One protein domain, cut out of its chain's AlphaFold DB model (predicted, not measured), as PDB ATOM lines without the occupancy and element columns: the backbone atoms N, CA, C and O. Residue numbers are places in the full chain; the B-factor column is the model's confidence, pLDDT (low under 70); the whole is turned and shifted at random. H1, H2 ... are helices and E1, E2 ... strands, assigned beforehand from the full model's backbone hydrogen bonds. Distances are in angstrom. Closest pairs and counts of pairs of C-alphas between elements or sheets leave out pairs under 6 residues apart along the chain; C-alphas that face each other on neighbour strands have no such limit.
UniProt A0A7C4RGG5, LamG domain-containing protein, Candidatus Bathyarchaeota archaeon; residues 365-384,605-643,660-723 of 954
ATOM      1  N   THR A 365      -2.785  44.476   5.943       58.72
ATOM      2  CA  THR A 365      -3.714  43.595   6.657       58.72
ATOM      3  C   THR A 365      -4.795  44.442   7.324       58.72
ATOM      4  O   THR A 365      -4.492  45.259   8.195       58.72
ATOM      5  N   GLU A 366      -6.058  44.260   6.948       57.34
ATOM      6  CA  GLU A 366      -7.180  44.850   7.683       57.34
ATOM      7  C   GLU A 366      -7.542  43.971   8.894       57.34
ATOM      8  O   GLU A 366      -7.886  42.793   8.744       57.34
ATOM      9  N   GLY A 367      -7.464  44.561  10.092       46.31
ATOM     10  CA  GLY A 367      -8.036  44.028  11.333       46.31
ATOM     11  C   GLY A 367      -7.096  43.250  12.262       46.31
ATOM     12  O   GLY A 367      -7.086  43.515  13.455       46.31
ATOM     13  N   TYR A 368      -6.248  42.345  11.765       48.19
ATOM     14  CA  TYR A 368      -5.522  41.411  12.650       48.19
ATOM     15  C   TYR A 368      -4.272  41.988  13.348       48.19
ATOM     16  O   TYR A 368      -3.529  42.794  12.779       48.19
ATOM     17  N   ASP A 369      -3.949  41.486  14.551       50.56
ATOM     18  CA  ASP A 369      -2.634  41.713  15.164       50.56
ATOM     19  C   ASP A 369      -1.545  41.009  14.336       50.56
ATOM     20  O   ASP A 369      -1.499  39.781  14.216       50.56
ATOM     21  N   TYR A 370      -0.645  41.816  13.768       48.34
ATOM     22  CA  TYR A 370       0.518  41.403  12.981       48.34
ATOM     23  C   TYR A 370       1.315  40.255  13.618       48.34
ATOM     24  O   TYR A 370       1.871  39.445  12.883       48.34
ATOM     25  N   THR A 371       1.357  40.149  14.955       46.22
ATOM     26  CA  THR A 371       2.026  39.045  15.677       46.22
ATOM     27  C   THR A 371       1.428  37.674  15.361       46.22
ATOM     28  O   THR A 371       2.159  36.694  15.252       46.22
ATOM     29  N   THR A 372       0.113  37.591  15.152       49.34
ATOM     30  CA  THR A 372      -0.574  36.332  14.842       49.34
ATOM     31  C   THR A 372      -0.433  35.983  13.363       49.34
ATOM     32  O   THR A 372      -0.222  34.821  13.032       49.34
ATOM     33  N   PHE A 373      -0.432  36.982  12.473       51.03
ATOM     34  CA  PHE A 373      -0.117  36.793  11.052       51.03
ATOM     35  C   PHE A 373       1.343  36.355  10.838       51.03
ATOM     36  O   PHE A 373       1.606  35.391  10.118       51.03
ATOM     37  N   THR A 374       2.296  36.996  11.528       50.75
ATOM     38  CA  THR A 374       3.694  36.539  11.531       50.75
ATOM     39  C   THR A 374       3.827  35.168  12.169       50.75
ATOM     40  O   THR A 374       4.548  34.365  11.602       50.75
ATOM     41  N   ALA A 375       3.093  34.836  13.238       49.09
ATOM     42  CA  ALA A 375       3.062  33.476  13.783       49.09
ATOM     43  C   ALA A 375       2.492  32.448  12.786       49.09
ATOM     44  O   ALA A 375       3.026  31.344  12.683       49.09
ATOM     45  N   LEU A 376       1.457  32.794  12.013       48.78
ATOM     46  CA  LEU A 376       0.880  31.958  10.948       48.78
ATOM     47  C   LEU A 376       1.878  31.706   9.806       48.78
ATOM     48  O   LEU A 376       1.943  30.583   9.304       48.78
ATOM     49  N   LEU A 377       2.672  32.710   9.421       47.44
ATOM     50  CA  LEU A 377       3.711  32.583   8.388       47.44
ATOM     51  C   LEU A 377       4.994  31.913   8.915       47.44
ATOM     52  O   LEU A 377       5.561  31.041   8.255       47.44
ATOM     53  N   SER A 378       5.443  32.262  10.122       44.56
ATOM     54  CA  SER A 378       6.689  31.771  10.718       44.56
ATOM     55  C   SER A 378       6.583  30.327  11.210       44.56
ATOM     56  O   SER A 378       7.575  29.603  11.156       44.56
ATOM     57  N   SER A 379       5.400  29.884  11.657       42.41
ATOM     58  CA  SER A 379       5.182  28.510  12.143       42.41
ATOM     59  C   SER A 379       5.070  27.461  11.032       42.41
ATOM     60  O   SER A 379       5.293  26.283  11.301       42.41
ATOM     61  N   GLY A 380       4.758  27.861   9.792       40.75
ATOM     62  CA  GLY A 380       4.579  26.938   8.663       40.75
ATOM     63  C   GLY A 380       5.694  26.956   7.613       40.75
ATOM     64  O   GLY A 380       5.970  25.924   7.005       40.75
ATOM     65  N   VAL A 381       6.346  28.101   7.383       43.12
ATOM     66  CA  VAL A 381       7.202  28.297   6.193       43.12
ATOM     67  C   VAL A 381       8.695  28.158   6.506       43.12
ATOM     68  O   VAL A 381       9.435  27.584   5.710       43.12
ATOM     69  N   ALA A 382       9.154  28.599   7.681       33.53
ATOM     70  CA  ALA A 382      10.590  28.648   7.979       33.53
ATOM     71  C   ALA A 382      11.246  27.261   8.141       33.53
ATOM     72  O   ALA A 382      12.428  27.107   7.841       33.53
ATOM     73  N   PHE A 383      10.497  26.241   8.581       33.72
ATOM     74  CA  PHE A 383      11.072  24.924   8.893       33.72
ATOM     75  C   PHE A 383      10.967  23.900   7.748       33.72
ATOM     76  O   PHE A 383      11.832  23.034   7.625       33.72
ATOM     77  N   ASP A 384       9.941  23.999   6.894       33.94
ATOM     78  CA  ASP A 384       9.675  23.002   5.841       33.94
ATOM     79  C   ASP A 384      10.242  23.426   4.468       33.94
ATOM     80  O   ASP A 384      10.703  22.583   3.698       33.94
ATOM     81  N   SER A 605       9.497  49.421  -8.897       39.84
ATOM     82  CA  SER A 605       8.937  50.032  -7.695       39.84
ATOM     83  C   SER A 605       7.447  49.662  -7.712       39.84
ATOM     84  O   SER A 605       6.678  50.371  -8.375       39.84
ATOM     85  N   LEU A 606       7.065  48.474  -7.207       46.44
ATOM     86  CA  LEU A 606       5.736  47.943  -7.491       46.44
ATOM     87  C   LEU A 606       4.753  48.944  -6.938       46.44
ATOM     88  O   LEU A 606       4.701  49.267  -5.754       46.44
ATOM     89  N   ARG A 607       3.933  49.408  -7.862       54.09
ATOM     90  CA  ARG A 607       2.742  50.165  -7.556       54.09
ATOM     91  C   ARG A 607       1.605  49.223  -7.154       54.09
ATOM     92  O   ARG A 607       0.470  49.680  -7.097       54.09
ATOM     93  N   MET A 608       1.916  47.943  -6.889       58.66
ATOM     94  CA  MET A 608       0.994  46.903  -6.456       58.66
ATOM     95  C   MET A 608       0.892  46.851  -4.931       58.66
ATOM     96  O   MET A 608       1.831  46.473  -4.231       58.66
ATOM     97  N   LEU A 609      -0.281  47.200  -4.421       63.84
ATOM     98  CA  LEU A 609      -0.646  47.078  -3.019       63.84
ATOM     99  C   LEU A 609      -1.407  45.772  -2.811       63.84
ATOM    100  O   LEU A 609      -2.426  45.567  -3.460       63.84
ATOM    101  N   ILE A 610      -0.977  44.892  -1.911       70.38
ATOM    102  CA  ILE A 610      -1.784  43.717  -1.565       70.38
ATOM    103  C   ILE A 610      -2.599  44.049  -0.331       70.38
ATOM    104  O   ILE A 610      -2.026  44.313   0.719       70.38
ATOM    105  N   VAL A 611      -3.922  44.002  -0.426       71.75
ATOM    106  CA  VAL A 611      -4.808  44.239   0.717       71.75
ATOM    107  C   VAL A 611      -5.469  42.929   1.104       71.75
ATOM    108  O   VAL A 611      -6.234  42.364   0.338       71.75
ATOM    109  N   THR A 612      -5.174  42.435   2.299       74.00
ATOM    110  CA  THR A 612      -5.765  41.214   2.856       74.00
ATOM    111  C   THR A 612      -6.762  41.580   3.949       74.00
ATOM    112  O   THR A 612      -6.428  42.357   4.846       74.00
ATOM    113  N   ASN A 613      -7.972  41.022   3.915       76.50
ATOM    114  CA  ASN A 613      -8.938  41.205   5.001       76.50
ATOM    115  C   ASN A 613      -8.937  39.993   5.947       76.50
ATOM    116  O   ASN A 613      -9.196  38.861   5.549       76.50
ATOM    117  N   PHE A 614      -8.649  40.205   7.225       68.94
ATOM    118  CA  PHE A 614      -8.706  39.118   8.207       68.94
ATOM    119  C   PHE A 614      -9.883  39.262   9.175       68.94
ATOM    120  O   PHE A 614     -10.320  38.261   9.738       68.94
ATOM    121  N   GLU A 615     -10.441  40.467   9.327       62.66
ATOM    122  CA  GLU A 615     -11.542  40.765  10.259       62.66
ATOM    123  C   GLU A 615     -12.766  41.364   9.559       62.66
ATOM    124  O   GLU A 615     -13.250  42.443   9.889       62.66
ATOM    125  N   GLY A 616     -13.294  40.641   8.580       70.31
ATOM    126  CA  GLY A 616     -14.534  41.009   7.909       70.31
ATOM    127  C   GLY A 616     -14.317  41.818   6.643       70.31
ATOM    128  O   GLY A 616     -13.201  42.011   6.164       70.31
ATOM    129  N   TYR A 617     -15.426  42.249   6.059       70.69
ATOM    130  CA  TYR A 617     -15.423  43.179   4.941       70.69
ATOM    131  C   TYR A 617     -15.273  44.588   5.534       70.69
ATOM    132  O   TYR A 617     -16.200  45.097   6.157       70.69
ATOM    133  N   GLY A 618     -14.052  45.131   5.482       68.81
ATOM    134  CA  GLY A 618     -13.711  46.460   5.992       68.81
ATOM    135  C   GLY A 618     -14.009  47.575   4.987       68.81
ATOM    136  O   GLY A 618     -14.579  47.340   3.924       68.81
ATOM    137  N   THR A 619     -13.561  48.798   5.289       67.31
ATOM    138  CA  THR A 619     -13.802  49.973   4.431       67.31
ATOM    139  C   THR A 619     -13.251  49.797   3.022       67.31
ATOM    140  O   THR A 619     -13.871  50.241   2.057       67.31
ATOM    141  N   PHE A 620     -12.100  49.130   2.890       70.81
ATOM    142  CA  PHE A 620     -11.529  48.861   1.580       70.81
ATOM    143  C   PHE A 620     -12.388  47.856   0.801       70.81
ATOM    144  O   PHE A 620     -12.673  48.060  -0.380       70.81
ATOM    145  N   ALA A 621     -12.877  46.813   1.478       75.56
ATOM    146  CA  ALA A 621     -13.784  45.840   0.890       75.56
ATOM    147  C   ALA A 621     -15.100  46.484   0.429       75.56
ATOM    148  O   ALA A 621     -15.540  46.177  -0.671       75.56
ATOM    149  N   ASP A 622     -15.677  47.410   1.197       75.00
ATOM    150  CA  ASP A 622     -16.909  48.129   0.827       75.00
ATOM    151  C   ASP A 622     -16.744  48.982  -0.443       75.00
ATOM    152  O   ASP A 622     -17.708  49.215  -1.176       75.00
ATOM    153  N   SER A 623     -15.521  49.442  -0.722       73.44
ATOM    154  CA  SER A 623     -15.212  50.203  -1.938       73.44
ATOM    155  C   SER A 623     -15.091  49.324  -3.190       73.44
ATOM    156  O   SER A 623     -15.346  49.791  -4.300       73.44
ATOM    157  N   LEU A 624     -14.731  48.046  -3.020       80.00
ATOM    158  CA  LEU A 624     -14.523  47.092  -4.114       80.00
ATOM    159  C   LEU A 624     -15.688  46.121  -4.300       80.00
ATOM    160  O   LEU A 624     -15.939  45.646  -5.409       80.00
ATOM    161  N   LEU A 625     -16.399  45.811  -3.222       84.88
ATOM    162  CA  LEU A 625     -17.393  44.757  -3.141       84.88
ATOM    163  C   LEU A 625     -18.732  45.319  -2.676       84.88
ATOM    164  O   LEU A 625     -18.825  46.101  -1.738       84.88
ATOM    165  N   ARG A 626     -19.805  44.823  -3.286       86.69
ATOM    166  CA  ARG A 626     -21.163  44.994  -2.785       86.69
ATOM    167  C   ARG A 626     -21.586  43.738  -2.044       86.69
ATOM    168  O   ARG A 626     -21.738  42.679  -2.656       86.69
ATOM    169  N   LEU A 627     -21.797  43.874  -0.742       85.69
ATOM    170  CA  LEU A 627     -22.267  42.794   0.119       85.69
ATOM    171  C   LEU A 627     -23.791  42.649   0.021       85.69
ATOM    172  O   LEU A 627     -24.526  43.638   0.006       85.69
ATOM    173  N   GLU A 628     -24.273  41.411  -0.021       86.94
ATOM    174  CA  GLU A 628     -25.691  41.083   0.141       86.94
ATOM    175  C   GLU A 628     -25.947  40.531   1.545       86.94
ATOM    176  O   GLU A 628     -25.073  39.924   2.153       86.94
ATOM    177  N   ASN A 629     -27.163  40.673   2.071       83.06
ATOM    178  CA  ASN A 629     -27.526  40.101   3.378       83.06
ATOM    179  C   ASN A 629     -27.707  38.565   3.348       83.06
ATOM    180  O   ASN A 629     -28.119  37.968   4.340       83.06
ATOM    181  N   GLU A 630     -27.421  37.920   2.216       89.19
ATOM    182  CA  GLU A 630     -27.487  36.472   2.034       89.19
ATOM    183  C   GLU A 630     -26.158  35.820   2.455       89.19
ATOM    184  O   GLU A 630     -25.084  36.194   1.976       89.19
ATOM    185  N   LYS A 631     -26.227  34.820   3.340       89.12
ATOM    186  CA  LYS A 631     -25.092  33.949   3.664       89.12
ATOM    187  C   LYS A 631     -25.111  32.714   2.778       89.12
ATOM    188  O   LYS A 631     -26.168  32.124   2.567       89.12
ATOM    189  N   VAL A 632     -23.939  32.295   2.312       90.00
ATOM    190  CA  VAL A 632     -23.797  31.113   1.461       90.00
ATOM    191  C   VAL A 632     -22.642  30.240   1.937       90.00
ATOM    192  O   VAL A 632     -21.618  30.730   2.417       90.00
ATOM    193  N   LEU A 633     -22.828  28.930   1.791       91.81
ATOM    194  CA  LEU A 633     -21.815  27.916   2.057       91.81
ATOM    195  C   LEU A 633     -20.806  27.853   0.909       91.81
ATOM    196  O   LEU A 633     -21.165  27.620  -0.247       91.81
ATOM    197  N   ILE A 634     -19.536  28.027   1.250       92.75
ATOM    198  CA  ILE A 634     -18.399  27.914   0.341       92.75
ATOM    199  C   ILE A 634     -17.766  26.537   0.523       92.75
ATOM    200  O   ILE A 634     -17.519  26.096   1.648       92.75
ATOM    201  N   GLU A 635     -17.444  25.884  -0.594       92.50
ATOM    202  CA  GLU A 635     -16.742  24.591  -0.600       92.50
ATOM    203  C   GLU A 635     -15.390  24.645  -1.313       92.50
ATOM    204  O   GLU A 635     -14.546  23.763  -1.141       92.50
ATOM    205  N   SER A 636     -15.170  25.664  -2.143       91.62
ATOM    206  CA  SER A 636     -13.940  25.794  -2.917       91.62
ATOM    207  C   SER A 636     -13.607  27.245  -3.238       91.62
ATOM    208  O   SER A 636     -14.457  28.133  -3.171       91.62
ATOM    209  N   ILE A 637     -12.351  27.473  -3.604       90.94
ATOM    210  CA  ILE A 637     -11.898  28.678  -4.292       90.94
ATOM    211  C   ILE A 637     -11.645  28.282  -5.740       90.94
ATOM    212  O   ILE A 637     -10.902  27.333  -5.991       90.94
ATOM    213  N   CYS A 638     -12.266  28.976  -6.687       86.31
ATOM    214  CA  CYS A 638     -12.178  28.652  -8.101       86.31
ATOM    215  C   CYS A 638     -11.785  29.857  -8.967       86.31
ATOM    216  O   CYS A 638     -12.199  30.996  -8.739       86.31
ATOM    217  N   SER A 639     -10.968  29.587  -9.980       83.69
ATOM    218  CA  SER A 639     -10.647  30.445 -11.119       83.69
ATOM    219  C   SER A 639     -10.963  29.675 -12.414       83.69
ATOM    220  O   SER A 639     -11.337  28.500 -12.343       83.69
ATOM    221  N   PRO A 640     -10.838  30.283 -13.606       74.75
ATOM    222  CA  PRO A 640     -10.997  29.551 -14.866       74.75
ATOM    223  C   PRO A 640     -10.049  28.346 -15.014       74.75
ATOM    224  O   PRO A 640     -10.381  27.399 -15.719       74.75
ATOM    225  N   GLU A 641      -8.895  28.369 -14.342       74.69
ATOM    226  CA  GLU A 641      -7.817  27.385 -14.519       74.69
ATOM    227  C   GLU A 641      -7.582  26.497 -13.288       74.69
ATOM    228  O   GLU A 641      -7.038  25.400 -13.408       74.69
ATOM    229  N   VAL A 642      -7.968  26.953 -12.091       77.94
ATOM    230  CA  VAL A 642      -7.619  26.299 -10.825       77.94
ATOM    231  C   VAL A 642      -8.822  26.257  -9.893       77.94
ATOM    232  O   VAL A 642      -9.436  27.282  -9.614       77.94
ATOM    233  N   THR A 643      -9.098  25.081  -9.329       85.25
ATOM    234  CA  THR A 643     -10.083  24.908  -8.254       85.25
ATOM    235  C   THR A 643      -9.415  24.269  -7.047       85.25
ATOM    236  O   THR A 643      -8.911  23.149  -7.127       85.25
ATOM    237  N   GLY A 660     -12.890  46.710 -10.448       79.25
ATOM    238  CA  GLY A 660     -11.725  45.869 -10.772       79.25
ATOM    239  C   GLY A 660     -12.062  44.507 -11.391       79.25
ATOM    240  O   GLY A 660     -13.218  44.196 -11.686       79.25
ATOM    241  N   GLU A 661     -11.038  43.685 -11.595       84.50
ATOM    242  CA  GLU A 661     -11.108  42.347 -12.178       84.50
ATOM    243  C   GLU A 661     -10.976  41.270 -11.092       84.50
ATOM    244  O   GLU A 661      -9.967  41.175 -10.398       84.50
ATOM    245  N   ALA A 662     -11.993  40.422 -10.935       85.94
ATOM    246  CA  ALA A 662     -11.928  39.300 -10.002       85.94
ATOM    247  C   ALA A 662     -11.204  38.107 -10.646       85.94
ATOM    248  O   ALA A 662     -11.754  37.420 -11.507       85.94
ATOM    249  N   LEU A 663      -9.979  37.849 -10.187       84.88
ATOM    250  CA  LEU A 663      -9.111  36.772 -10.670       84.88
ATOM    251  C   LEU A 663      -9.510  35.402 -10.097       84.88
ATOM    252  O   LEU A 663      -9.340  34.367 -10.744       84.88
ATOM    253  N   MET A 664     -10.053  35.382  -8.877       88.69
ATOM    254  CA  MET A 664     -10.520  34.164  -8.209       88.69
ATOM    255  C   MET A 664     -11.786  34.431  -7.403       88.69
ATOM    256  O   MET A 664     -12.000  35.531  -6.888       88.69
ATOM    257  N   TYR A 665     -12.594  33.391  -7.228       92.81
ATOM    258  CA  TYR A 665     -13.857  33.444  -6.507       92.81
ATOM    259  C   TYR A 665     -13.921  32.362  -5.438       92.81
ATOM    260  O   TYR A 665     -13.410  31.263  -5.615       92.81
ATOM    261  N   TYR A 666     -14.629  32.649  -4.360       93.25
ATOM    262  CA  TYR A 666     -15.268  31.627  -3.556       93.25
ATOM    263  C   TYR A 666     -16.435  31.022  -4.321       93.25
ATOM    264  O   TYR A 666     -17.228  31.747  -4.933       93.25
ATOM    265  N   CYS A 667     -16.530  29.697  -4.277       92.81
ATOM    266  CA  CYS A 667     -17.468  28.918  -5.064       92.81
ATOM    267  C   CYS A 667     -18.242  27.946  -4.160       92.81
ATOM    268  O   CYS A 667     -17.677  27.328  -3.246       92.81
ATOM    269  N   ASP A 668     -19.550  27.848  -4.398       92.38
ATOM    270  CA  ASP A 668     -20.435  26.939  -3.669       92.38
ATOM    271  C   ASP A 668     -20.259  25.480  -4.133       92.38
ATOM    272  O   ASP A 668     -19.420  25.158  -4.983       92.38
ATOM    273  N   ARG A 669     -21.090  24.584  -3.594       87.88
ATOM    274  CA  ARG A 669     -21.100  23.150  -3.923       87.88
ATOM    275  C   ARG A 669     -21.363  22.815  -5.392       87.88
ATOM    276  O   ARG A 669     -21.104  21.697  -5.828       87.88
ATOM    277  N   TYR A 670     -21.925  23.758  -6.142       88.25
ATOM    278  CA  TYR A 670     -22.235  23.623  -7.561       88.25
ATOM    279  C   TYR A 670     -21.197  24.339  -8.439       88.25
ATOM    280  O   TYR A 670     -21.367  24.407  -9.655       88.25
ATOM    281  N   GLY A 671     -20.126  24.876  -7.842       84.69
ATOM    282  CA  GLY A 671     -19.113  25.664  -8.541       84.69
ATOM    283  C   GLY A 671     -19.601  27.059  -8.940       84.69
ATOM    284  O   GLY A 671     -18.948  27.732  -9.740       84.69
ATOM    285  N   LYS A 672     -20.742  27.517  -8.407       89.50
ATOM    286  CA  LYS A 672     -21.251  28.861  -8.671       89.50
ATOM    287  C   LYS A 672     -20.408  29.866  -7.895       89.50
ATOM    288  O   LYS A 672     -20.175  29.697  -6.703       89.50
ATOM    289  N   ARG A 673     -19.976  30.928  -8.574       91.94
ATOM    290  CA  ARG A 673     -19.217  32.037  -7.976       91.94
ATOM    291  C   ARG A 673     -20.118  32.805  -7.009       91.94
ATOM    292  O   ARG A 673     -21.193  33.251  -7.409       91.94
ATOM    293  N   VAL A 674     -19.680  32.945  -5.762       90.19
ATOM    294  CA  VAL A 674     -20.499  33.499  -4.670       90.19
ATOM    295  C   VAL A 674     -19.930  34.781  -4.075       90.19
ATOM    296  O   VAL A 674     -20.680  35.666  -3.679       90.19
ATOM    297  N   ALA A 675     -18.606  34.875  -4.001       90.75
ATOM    298  CA  ALA A 675     -17.901  36.066  -3.552       90.75
ATOM    299  C   ALA A 675     -16.525  36.114  -4.220       90.75
ATOM    300  O   ALA A 675     -15.932  35.056  -4.432       90.75
ATOM    301  N   PRO A 676     -15.975  37.287  -4.556       90.38
ATOM    302  CA  PRO A 676     -14.591  37.379  -4.989       90.38
ATOM    303  C   PRO A 676     -13.649  36.949  -3.861       90.38
ATOM    304  O   PRO A 676     -13.813  37.351  -2.705       90.38
ATOM    305  N   PHE A 677     -12.681  36.107  -4.210       88.44
ATOM    306  CA  PHE A 677     -11.561  35.756  -3.344       88.44
ATOM    307  C   PHE A 677     -10.353  36.648  -3.638       88.44
ATOM    308  O   PHE A 677      -9.713  37.129  -2.712       88.44
ATOM    309  N   LEU A 678     -10.070  36.890  -4.919       87.19
ATOM    310  CA  LEU A 678      -8.938  37.690  -5.371       87.19
ATOM    311  C   LEU A 678      -9.441  38.715  -6.386       87.19
ATOM    312  O   LEU A 678     -10.037  38.324  -7.391       87.19
ATOM    313  N   VAL A 679      -9.217  40.001  -6.125       86.12
ATOM    314  CA  VAL A 679      -9.620  41.110  -7.001       86.12
ATOM    315  C   VAL A 679      -8.405  41.969  -7.308       86.12
ATOM    316  O   VAL A 679      -7.762  42.475  -6.395       86.12
ATOM    317  N   LEU A 680      -8.101  42.140  -8.589       83.00
ATOM    318  CA  LEU A 680      -7.109  43.081  -9.084       83.00
ATOM    319  C   LEU A 680      -7.818  44.371  -9.496       83.00
ATOM    320  O   LEU A 680      -8.673  44.378 -10.376       83.00
ATOM    321  N   TYR A 681      -7.468  45.476  -8.861       79.75
ATOM    322  CA  TYR A 681      -8.015  46.789  -9.160       79.75
ATOM    323  C   TYR A 681      -6.910  47.711  -9.671       79.75
ATOM    324  O   TYR A 681      -5.875  47.848  -9.027       79.75
ATOM    325  N   GLN A 682      -7.129  48.361 -10.812       73.38
ATOM    326  CA  GLN A 682      -6.183  49.320 -11.385       73.38
ATOM    327  C   GLN A 682      -6.696  50.751 -11.187       73.38
ATOM    328  O   GLN A 682      -7.826  51.078 -11.551       73.38
ATOM    329  N   SER A 683      -5.861  51.616 -10.606       60.75
ATOM    330  CA  SER A 683      -6.159  53.031 -10.373       60.75
ATOM    331  C   SER A 683      -5.011  53.914 -10.848       60.75
ATOM    332  O   SER A 683      -4.013  54.114 -10.153       60.75
ATOM    333  N   GLY A 684      -5.153  54.452 -12.061       66.12
ATOM    334  CA  GLY A 684      -4.068  55.168 -12.729       66.12
ATOM    335  C   GLY A 684      -2.887  54.231 -12.972       66.12
ATOM    336  O   GLY A 684      -3.046  53.184 -13.585       66.12
ATOM    337  N   ASP A 685      -1.718  54.595 -12.454       52.25
ATOM    338  CA  ASP A 685      -0.508  53.778 -12.567       52.25
ATOM    339  C   ASP A 685      -0.377  52.719 -11.445       52.25
ATOM    340  O   ASP A 685       0.649  52.044 -11.375       52.25
ATOM    341  N   TYR A 686      -1.336  52.624 -10.514       59.38
ATOM    342  CA  TYR A 686      -1.254  51.739  -9.346       59.38
ATOM    343  C   TYR A 686      -2.165  50.524  -9.468       59.38
ATOM    344  O   TYR A 686      -3.296  50.628  -9.936       59.38
ATOM    345  N   GLU A 687      -1.676  49.383  -8.992       69.19
ATOM    346  CA  GLU A 687      -2.421  48.131  -8.924       69.19
ATOM    347  C   GLU A 687      -2.733  47.822  -7.460       69.19
ATOM    348  O   GLU A 687      -1.934  48.069  -6.560       69.19
ATOM    349  N   ILE A 688      -3.920  47.308  -7.174       74.19
ATOM    350  CA  ILE A 688      -4.280  46.861  -5.835       74.19
ATOM    351  C   ILE A 688      -4.829  45.451  -5.953       74.19
ATOM    352  O   ILE A 688      -5.860  45.228  -6.581       74.19
ATOM    353  N   LEU A 689      -4.126  44.498  -5.356       78.62
ATOM    354  CA  LEU A 689      -4.540  43.112  -5.273       78.62
ATOM    355  C   LEU A 689      -5.231  42.881  -3.929       78.62
ATOM    356  O   LEU A 689      -4.595  42.688  -2.895       78.62
ATOM    357  N   TYR A 690      -6.553  42.912  -3.939       83.56
ATOM    358  CA  TYR A 690      -7.363  42.597  -2.776       83.56
ATOM    359  C   TYR A 690      -7.555  41.083  -2.639       83.56
ATOM    360  O   TYR A 690      -8.038  40.421  -3.559       83.56
ATOM    361  N   VAL A 691      -7.211  40.539  -1.474       85.81
ATOM    362  CA  VAL A 691      -7.346  39.127  -1.114       85.81
ATOM    363  C   VAL A 691      -8.350  39.008   0.030       85.81
ATOM    364  O   VAL A 691      -8.093  39.420   1.163       85.81
ATOM    365  N   ASN A 692      -9.502  38.413  -0.262       86.44
ATOM    366  CA  ASN A 692     -10.583  38.236   0.692       86.44
ATOM    367  C   ASN A 692     -10.320  37.017   1.600       86.44
ATOM    368  O   ASN A 692     -10.889  35.954   1.367       86.44
ATOM    369  N   VAL A 693      -9.434  37.112   2.592       84.50
ATOM    370  CA  VAL A 693      -9.053  35.998   3.480       84.50
ATOM    371  C   VAL A 693     -10.094  35.733   4.574       84.50
ATOM    372  O   VAL A 693     -10.147  34.620   5.093       84.50
ATOM    373  N   PHE A 694     -10.961  36.694   4.900       83.31
ATOM    374  CA  PHE A 694     -11.859  36.612   6.058       83.31
ATOM    375  C   PHE A 694     -12.673  35.305   6.161       83.31
ATOM    376  O   PHE A 694     -12.671  34.699   7.236       83.31
ATOM    377  N   PRO A 695     -13.309  34.792   5.086       86.38
ATOM    378  CA  PRO A 695     -14.006  33.508   5.158       86.38
ATOM    379  C   PRO A 695     -13.089  32.341   5.559       86.38
ATOM    380  O   PRO A 695     -13.504  31.459   6.308       86.38
ATOM    381  N   LEU A 696     -11.828  32.342   5.112       83.62
ATOM    382  CA  LEU A 696     -10.856  31.290   5.426       83.62
ATOM    383  C   LEU A 696     -10.382  31.327   6.875       83.62
ATOM    384  O   LEU A 696      -9.994  30.285   7.385       83.62
ATOM    385  N   VAL A 697     -10.431  32.474   7.555       76.44
ATOM    386  CA  VAL A 697     -10.059  32.565   8.981       76.44
ATOM    387  C   VAL A 697     -11.013  31.742   9.858       76.44
ATOM    388  O   VAL A 697     -10.634  31.285  10.931       76.44
ATOM    389  N   GLN A 698     -12.231  31.470   9.379       77.25
ATOM    390  CA  GLN A 698     -13.171  30.559  10.043       77.25
ATOM    391  C   GLN A 698     -12.729  29.086   9.965       77.25
ATOM    392  O   GLN A 698     -13.247  28.236  10.694       77.25
ATOM    393  N   LEU A 699     -11.776  28.757   9.085       76.56
ATOM    394  CA  LEU A 699     -11.131  27.453   9.078       76.56
ATOM    395  C   LEU A 699     -10.217  27.377  10.298       76.56
ATOM    396  O   LEU A 699      -9.179  28.026  10.348       76.56
ATOM    397  N   ASN A 700     -10.554  26.510  11.251       68.88
ATOM    398  CA  ASN A 700      -9.752  26.260  12.454       68.88
ATOM    399  C   ASN A 700      -8.459  25.457  12.139       68.88
ATOM    400  O   ASN A 700      -8.044  24.577  12.890       68.88
ATOM    401  N   ASN A 701      -7.857  25.695  10.966       71.62
ATOM    402  CA  ASN A 701      -6.701  25.000  10.411       71.62
ATOM    403  C   ASN A 701      -5.725  26.007   9.780       71.62
ATOM    404  O   ASN A 701      -5.592  26.112   8.557       71.62
ATOM    405  N   ASN A 702      -4.999  26.708  10.650       68.88
ATOM    406  CA  ASN A 702      -3.995  27.714  10.296       68.88
ATOM    407  C   ASN A 702      -2.969  27.201   9.269       68.88
ATOM    408  O   ASN A 702      -2.580  27.930   8.364       68.88
ATOM    409  N   SER A 703      -2.586  25.920   9.336       69.75
ATOM    410  CA  SER A 703      -1.600  25.333   8.414       69.75
ATOM    411  C   SER A 703      -2.084  25.236   6.960       69.75
ATOM    412  O   SER A 703      -1.275  25.283   6.031       69.75
ATOM    413  N   PHE A 704      -3.391  25.048   6.749       77.38
ATOM    414  CA  PHE A 704      -3.985  25.009   5.414       77.38
ATOM    415  C   PHE A 704      -4.106  26.423   4.852       77.38
ATOM    416  O   PHE A 704      -3.672  26.663   3.731       77.38
ATOM    417  N   VAL A 705      -4.627  27.356   5.656       71.88
ATOM    418  CA  VAL A 705      -4.798  28.762   5.264       71.88
ATOM    419  C   VAL A 705      -3.449  29.392   4.916       71.88
ATOM    420  O   VAL A 705      -3.326  29.976   3.844       71.88
ATOM    421  N   THR A 706      -2.411  29.192   5.737       65.44
ATOM    422  CA  THR A 706      -1.057  29.680   5.430       65.44
ATOM    423  C   THR A 706      -0.535  29.116   4.114       65.44
ATOM    424  O   THR A 706      -0.089  29.885   3.271       65.44
ATOM    425  N   ARG A 707      -0.590  27.791   3.911       73.12
ATOM    426  CA  ARG A 707      -0.085  27.170   2.673       73.12
ATOM    427  C   ARG A 707      -0.830  27.666   1.444       73.12
ATOM    428  O   ARG A 707      -0.200  27.999   0.454       73.12
ATOM    429  N   LEU A 708      -2.151  27.770   1.538       77.06
ATOM    430  CA  LEU A 708      -2.985  28.287   0.466       77.06
ATOM    431  C   LEU A 708      -2.637  29.740   0.124       77.06
ATOM    432  O   LEU A 708      -2.494  30.066  -1.050       77.06
ATOM    433  N   LEU A 709      -2.476  30.602   1.131       71.06
ATOM    434  CA  LEU A 709      -2.085  31.995   0.918       71.06
ATOM    435  C   LEU A 709      -0.687  32.096   0.313       71.06
ATOM    436  O   LEU A 709      -0.507  32.859  -0.625       71.06
ATOM    437  N   VAL A 710       0.277  31.308   0.796       65.38
ATOM    438  CA  VAL A 710       1.638  31.275   0.243       65.38
ATOM    439  C   VAL A 710       1.628  30.785  -1.203       65.38
ATOM    440  O   VAL A 710       2.220  31.442  -2.047       65.38
ATOM    441  N   ASP A 711       0.919  29.699  -1.514       69.19
ATOM    442  CA  ASP A 711       0.829  29.156  -2.873       69.19
ATOM    443  C   ASP A 711       0.172  30.150  -3.836       69.19
ATOM    444  O   ASP A 711       0.619  30.307  -4.971       69.19
ATOM    445  N   ILE A 712      -0.892  30.828  -3.399       67.94
ATOM    446  CA  ILE A 712      -1.585  31.833  -4.212       67.94
ATOM    447  C   ILE A 712      -0.691  33.060  -4.391       67.94
ATOM    448  O   ILE A 712      -0.478  33.487  -5.521       67.94
ATOM    449  N   ILE A 713      -0.098  33.580  -3.314       62.56
ATOM    450  CA  ILE A 713       0.826  34.715  -3.386       62.56
ATOM    451  C   ILE A 713       2.006  34.376  -4.305       62.56
ATOM    452  O   ILE A 713       2.281  35.126  -5.233       62.56
ATOM    453  N   GLN A 714       2.643  33.215  -4.151       62.94
ATOM    454  CA  GLN A 714       3.756  32.794  -5.008       62.94
ATOM    455  C   GLN A 714       3.353  32.641  -6.478       62.94
ATOM    456  O   GLN A 714       4.126  33.008  -7.360       62.94
ATOM    457  N   ARG A 715       2.149  32.127  -6.760       64.50
ATOM    458  CA  ARG A 715       1.650  31.965  -8.137       64.50
ATOM    459  C   ARG A 715       1.383  33.292  -8.835       64.50
ATOM    460  O   ARG A 715       1.650  33.386 -10.027       64.50
ATOM    461  N   PHE A 716       0.847  34.279  -8.120       58.03
ATOM    462  CA  PHE A 716       0.483  35.569  -8.712       58.03
ATOM    463  C   PHE A 716       1.612  36.606  -8.645       58.03
ATOM    464  O   PHE A 716       1.644  37.511  -9.469       58.03
ATOM    465  N   ILE A 717       2.531  36.485  -7.682       53.78
ATOM    466  CA  ILE A 717       3.487  37.549  -7.338       53.78
ATOM    467  C   ILE A 717       4.957  37.081  -7.416       53.78
ATOM    468  O   ILE A 717       5.867  37.905  -7.519       53.78
ATOM    469  N   GLY A 718       5.217  35.768  -7.452       53.47
ATOM    470  CA  GLY A 718       6.562  35.186  -7.543       53.47
ATOM    471  C   GLY A 718       7.201  34.847  -6.188       53.47
ATOM    472  O   GLY A 718       6.562  34.909  -5.138       53.47
ATOM    473  N   ASN A 719       8.478  34.435  -6.205       44.69
ATOM    474  CA  ASN A 719       9.219  34.058  -4.993       44.69
ATOM    475  C   ASN A 719       9.369  35.256  -4.045       44.69
ATOM    476  O   ASN A 719       9.993  36.255  -4.394       44.69
ATOM    477  N   TYR A 720       8.835  35.119  -2.835       44.81
ATOM    478  CA  TYR A 720       8.865  36.141  -1.796       44.81
ATOM    479  C   TYR A 720       9.828  35.735  -0.671       44.81
ATOM    480  O   TYR A 720       9.805  34.585  -0.227       44.81
ATOM    481  N   SER A 721      10.678  36.666  -0.231       40.56
ATOM    482  CA  SER A 721      11.609  36.479   0.892       40.56
ATOM    483  C   SER A 721      11.054  37.120   2.175       40.56
ATOM    484  O   SER A 721      10.017  37.766   2.167       40.56
ATOM    485  N   TYR A 722      11.651  36.810   3.321       39.50
ATOM    486  CA  TYR A 722      11.124  37.080   4.666       39.50
ATOM    487  C   TYR A 722      10.838  38.569   4.976       39.50
ATOM    488  O   TYR A 722      11.750  39.379   4.930       39.50
ATOM    489  N   ILE A 723       9.618  38.910   5.433       46.19
ATOM    490  CA  ILE A 723       9.264  40.259   5.944       46.19
ATOM    491  C   ILE A 723      10.039  40.562   7.233       46.19
ATOM    492  O   ILE A 723       9.810  39.888   8.246       46.19
TER     493      ILE A 723
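Overview. This is residues 365 to 384, 605 to 643 and 660 to 723 of the 954 residues of the protein "LamG domain-containing protein" of Candidatus Bathyarchaeota archaeon (UniProt A0A7C4RGG5). A strongly twisted sheet of five strands, curled like part of a barrel, bends round the short helix H2. The longest helix, H4, only grazes this sheet with residues 709 to 717, while H1 meets residues 702 to 707 of H4 nearly at a right angle and is not on the sheet. The printed part has 123 residues, with four named helices and five named strands in the order H1, E1, H2, E2, E3, E4, E5, H3, H4; the class is mixed, helices and strands. The sheet's order is E1, E5, E4, E3, E2, and it is mixed, with E1 and E5 parallel and the other neighbour pairs antiparallel. The whole is compact, with a radius of gyration of the C-alphas of 14.5 A, and rounded, with spans of 39 by 38 by 30 A.

Arrangement. The sheet runs from E1, residues 608 to 613, through E5, residues 686 to 691, E4, residues 673 to 683, and E3, residues 661 to 667, to E2, residues 625 to 638. E1 and E2 are its edge strands. From edge to edge the strands' lines turn by 84 degrees and the way across the sheet turns by 107 degrees. E2 bends by 124 degrees at residue 629, and E4 bends by 61 degrees at residue 677. E3, E4 and E5 form a meander, each strand the antiparallel neighbour of the one before; E3 and E4 are a hairpin, and so are E4 and E5. E1 and E5 are parallel at 24 degrees, with N 609 and O 687 2.8 A apart, within hydrogen-bond range. Between the antiparallel E5 and E4, N 688 and O 681 are 2.7 A apart. Between the antiparallel E4 and E3, N 661 and O 680 are 2.7 A apart. Between the antiparallel E3 and E2, N 638 and O 665 are 2.8 A apart. Residues 365 to 366 form a short parallel pairing with residues 612 to 613 of E1. The sheet curls round H2, residues 619 to 624, which touches no helix. H3, residues 694 to 697, is on the sheet and stands at the sheet's level, with a height over the sheet of 0.3 A, though only just: its local plane is fitted to 6 C-alphas. H4, residues 702 to 717, only grazes the sheet with residues 709 to 717. H3 and H4 are close but not clearly touching, with the closest C-alphas, those of Leu 696 and Val 705, 6.6 A apart. H1, residues 370 to 381, touches H4 with residues 376 to 380 alone, and the closest C-alphas are those of Leu 376 and Thr 706 at 6.3 A. Their lines are about perpendicular, at 85 degrees. H1 and H2 are apart. In H2 and H4 every O i to N i+4 pair is within hydrogen-bond range, in H1 7 of 8 are, and H3 is too short for such a pair.

Along the chain. E4, residues 673 to 683, is 24.8 A from first to last C-alpha, E2, residues 625 to 638, is 17.6 A, and E3, residues 661 to 667, is 16.5 A. E1, residues 608 to 613, and E5, residues 686 to 691, are each 16.2 A long; E1 begins with C-alpha 608 at (0.994, 46.903, -6.456). H4, residues 702 to 717, is 21.5 A long and ends with C-alpha 717 at (3.487, 37.549, -7.338). H1, residues 370 to 381, is 16.2 A long and begins with C-alpha 370 at (0.518, 41.403, 12.981). H2, residues 619 to 624, is 9.0 A long, and H3, residues 694 to 697, is 5.3 A.

Size, cuts and confidence. The two C-alphas farthest apart, those of Phe 383 and Asn 629, are 41.8 A apart. Residues 385 to 604 are not printed, with 30.2 A from C-alpha 384 to C-alpha 605, and residues 644 to 659 are not printed, with 21.2 A from C-alpha 643 to C-alpha 660. The links H1 to E1 and E2 to E3 run across these cuts; of the links that are printed whole, each is tight. The mean pLDDT of the printed part is 70.6, and 52 residues are under 70, among them residues 365 to 384, 605 to 609 and 710 to 723.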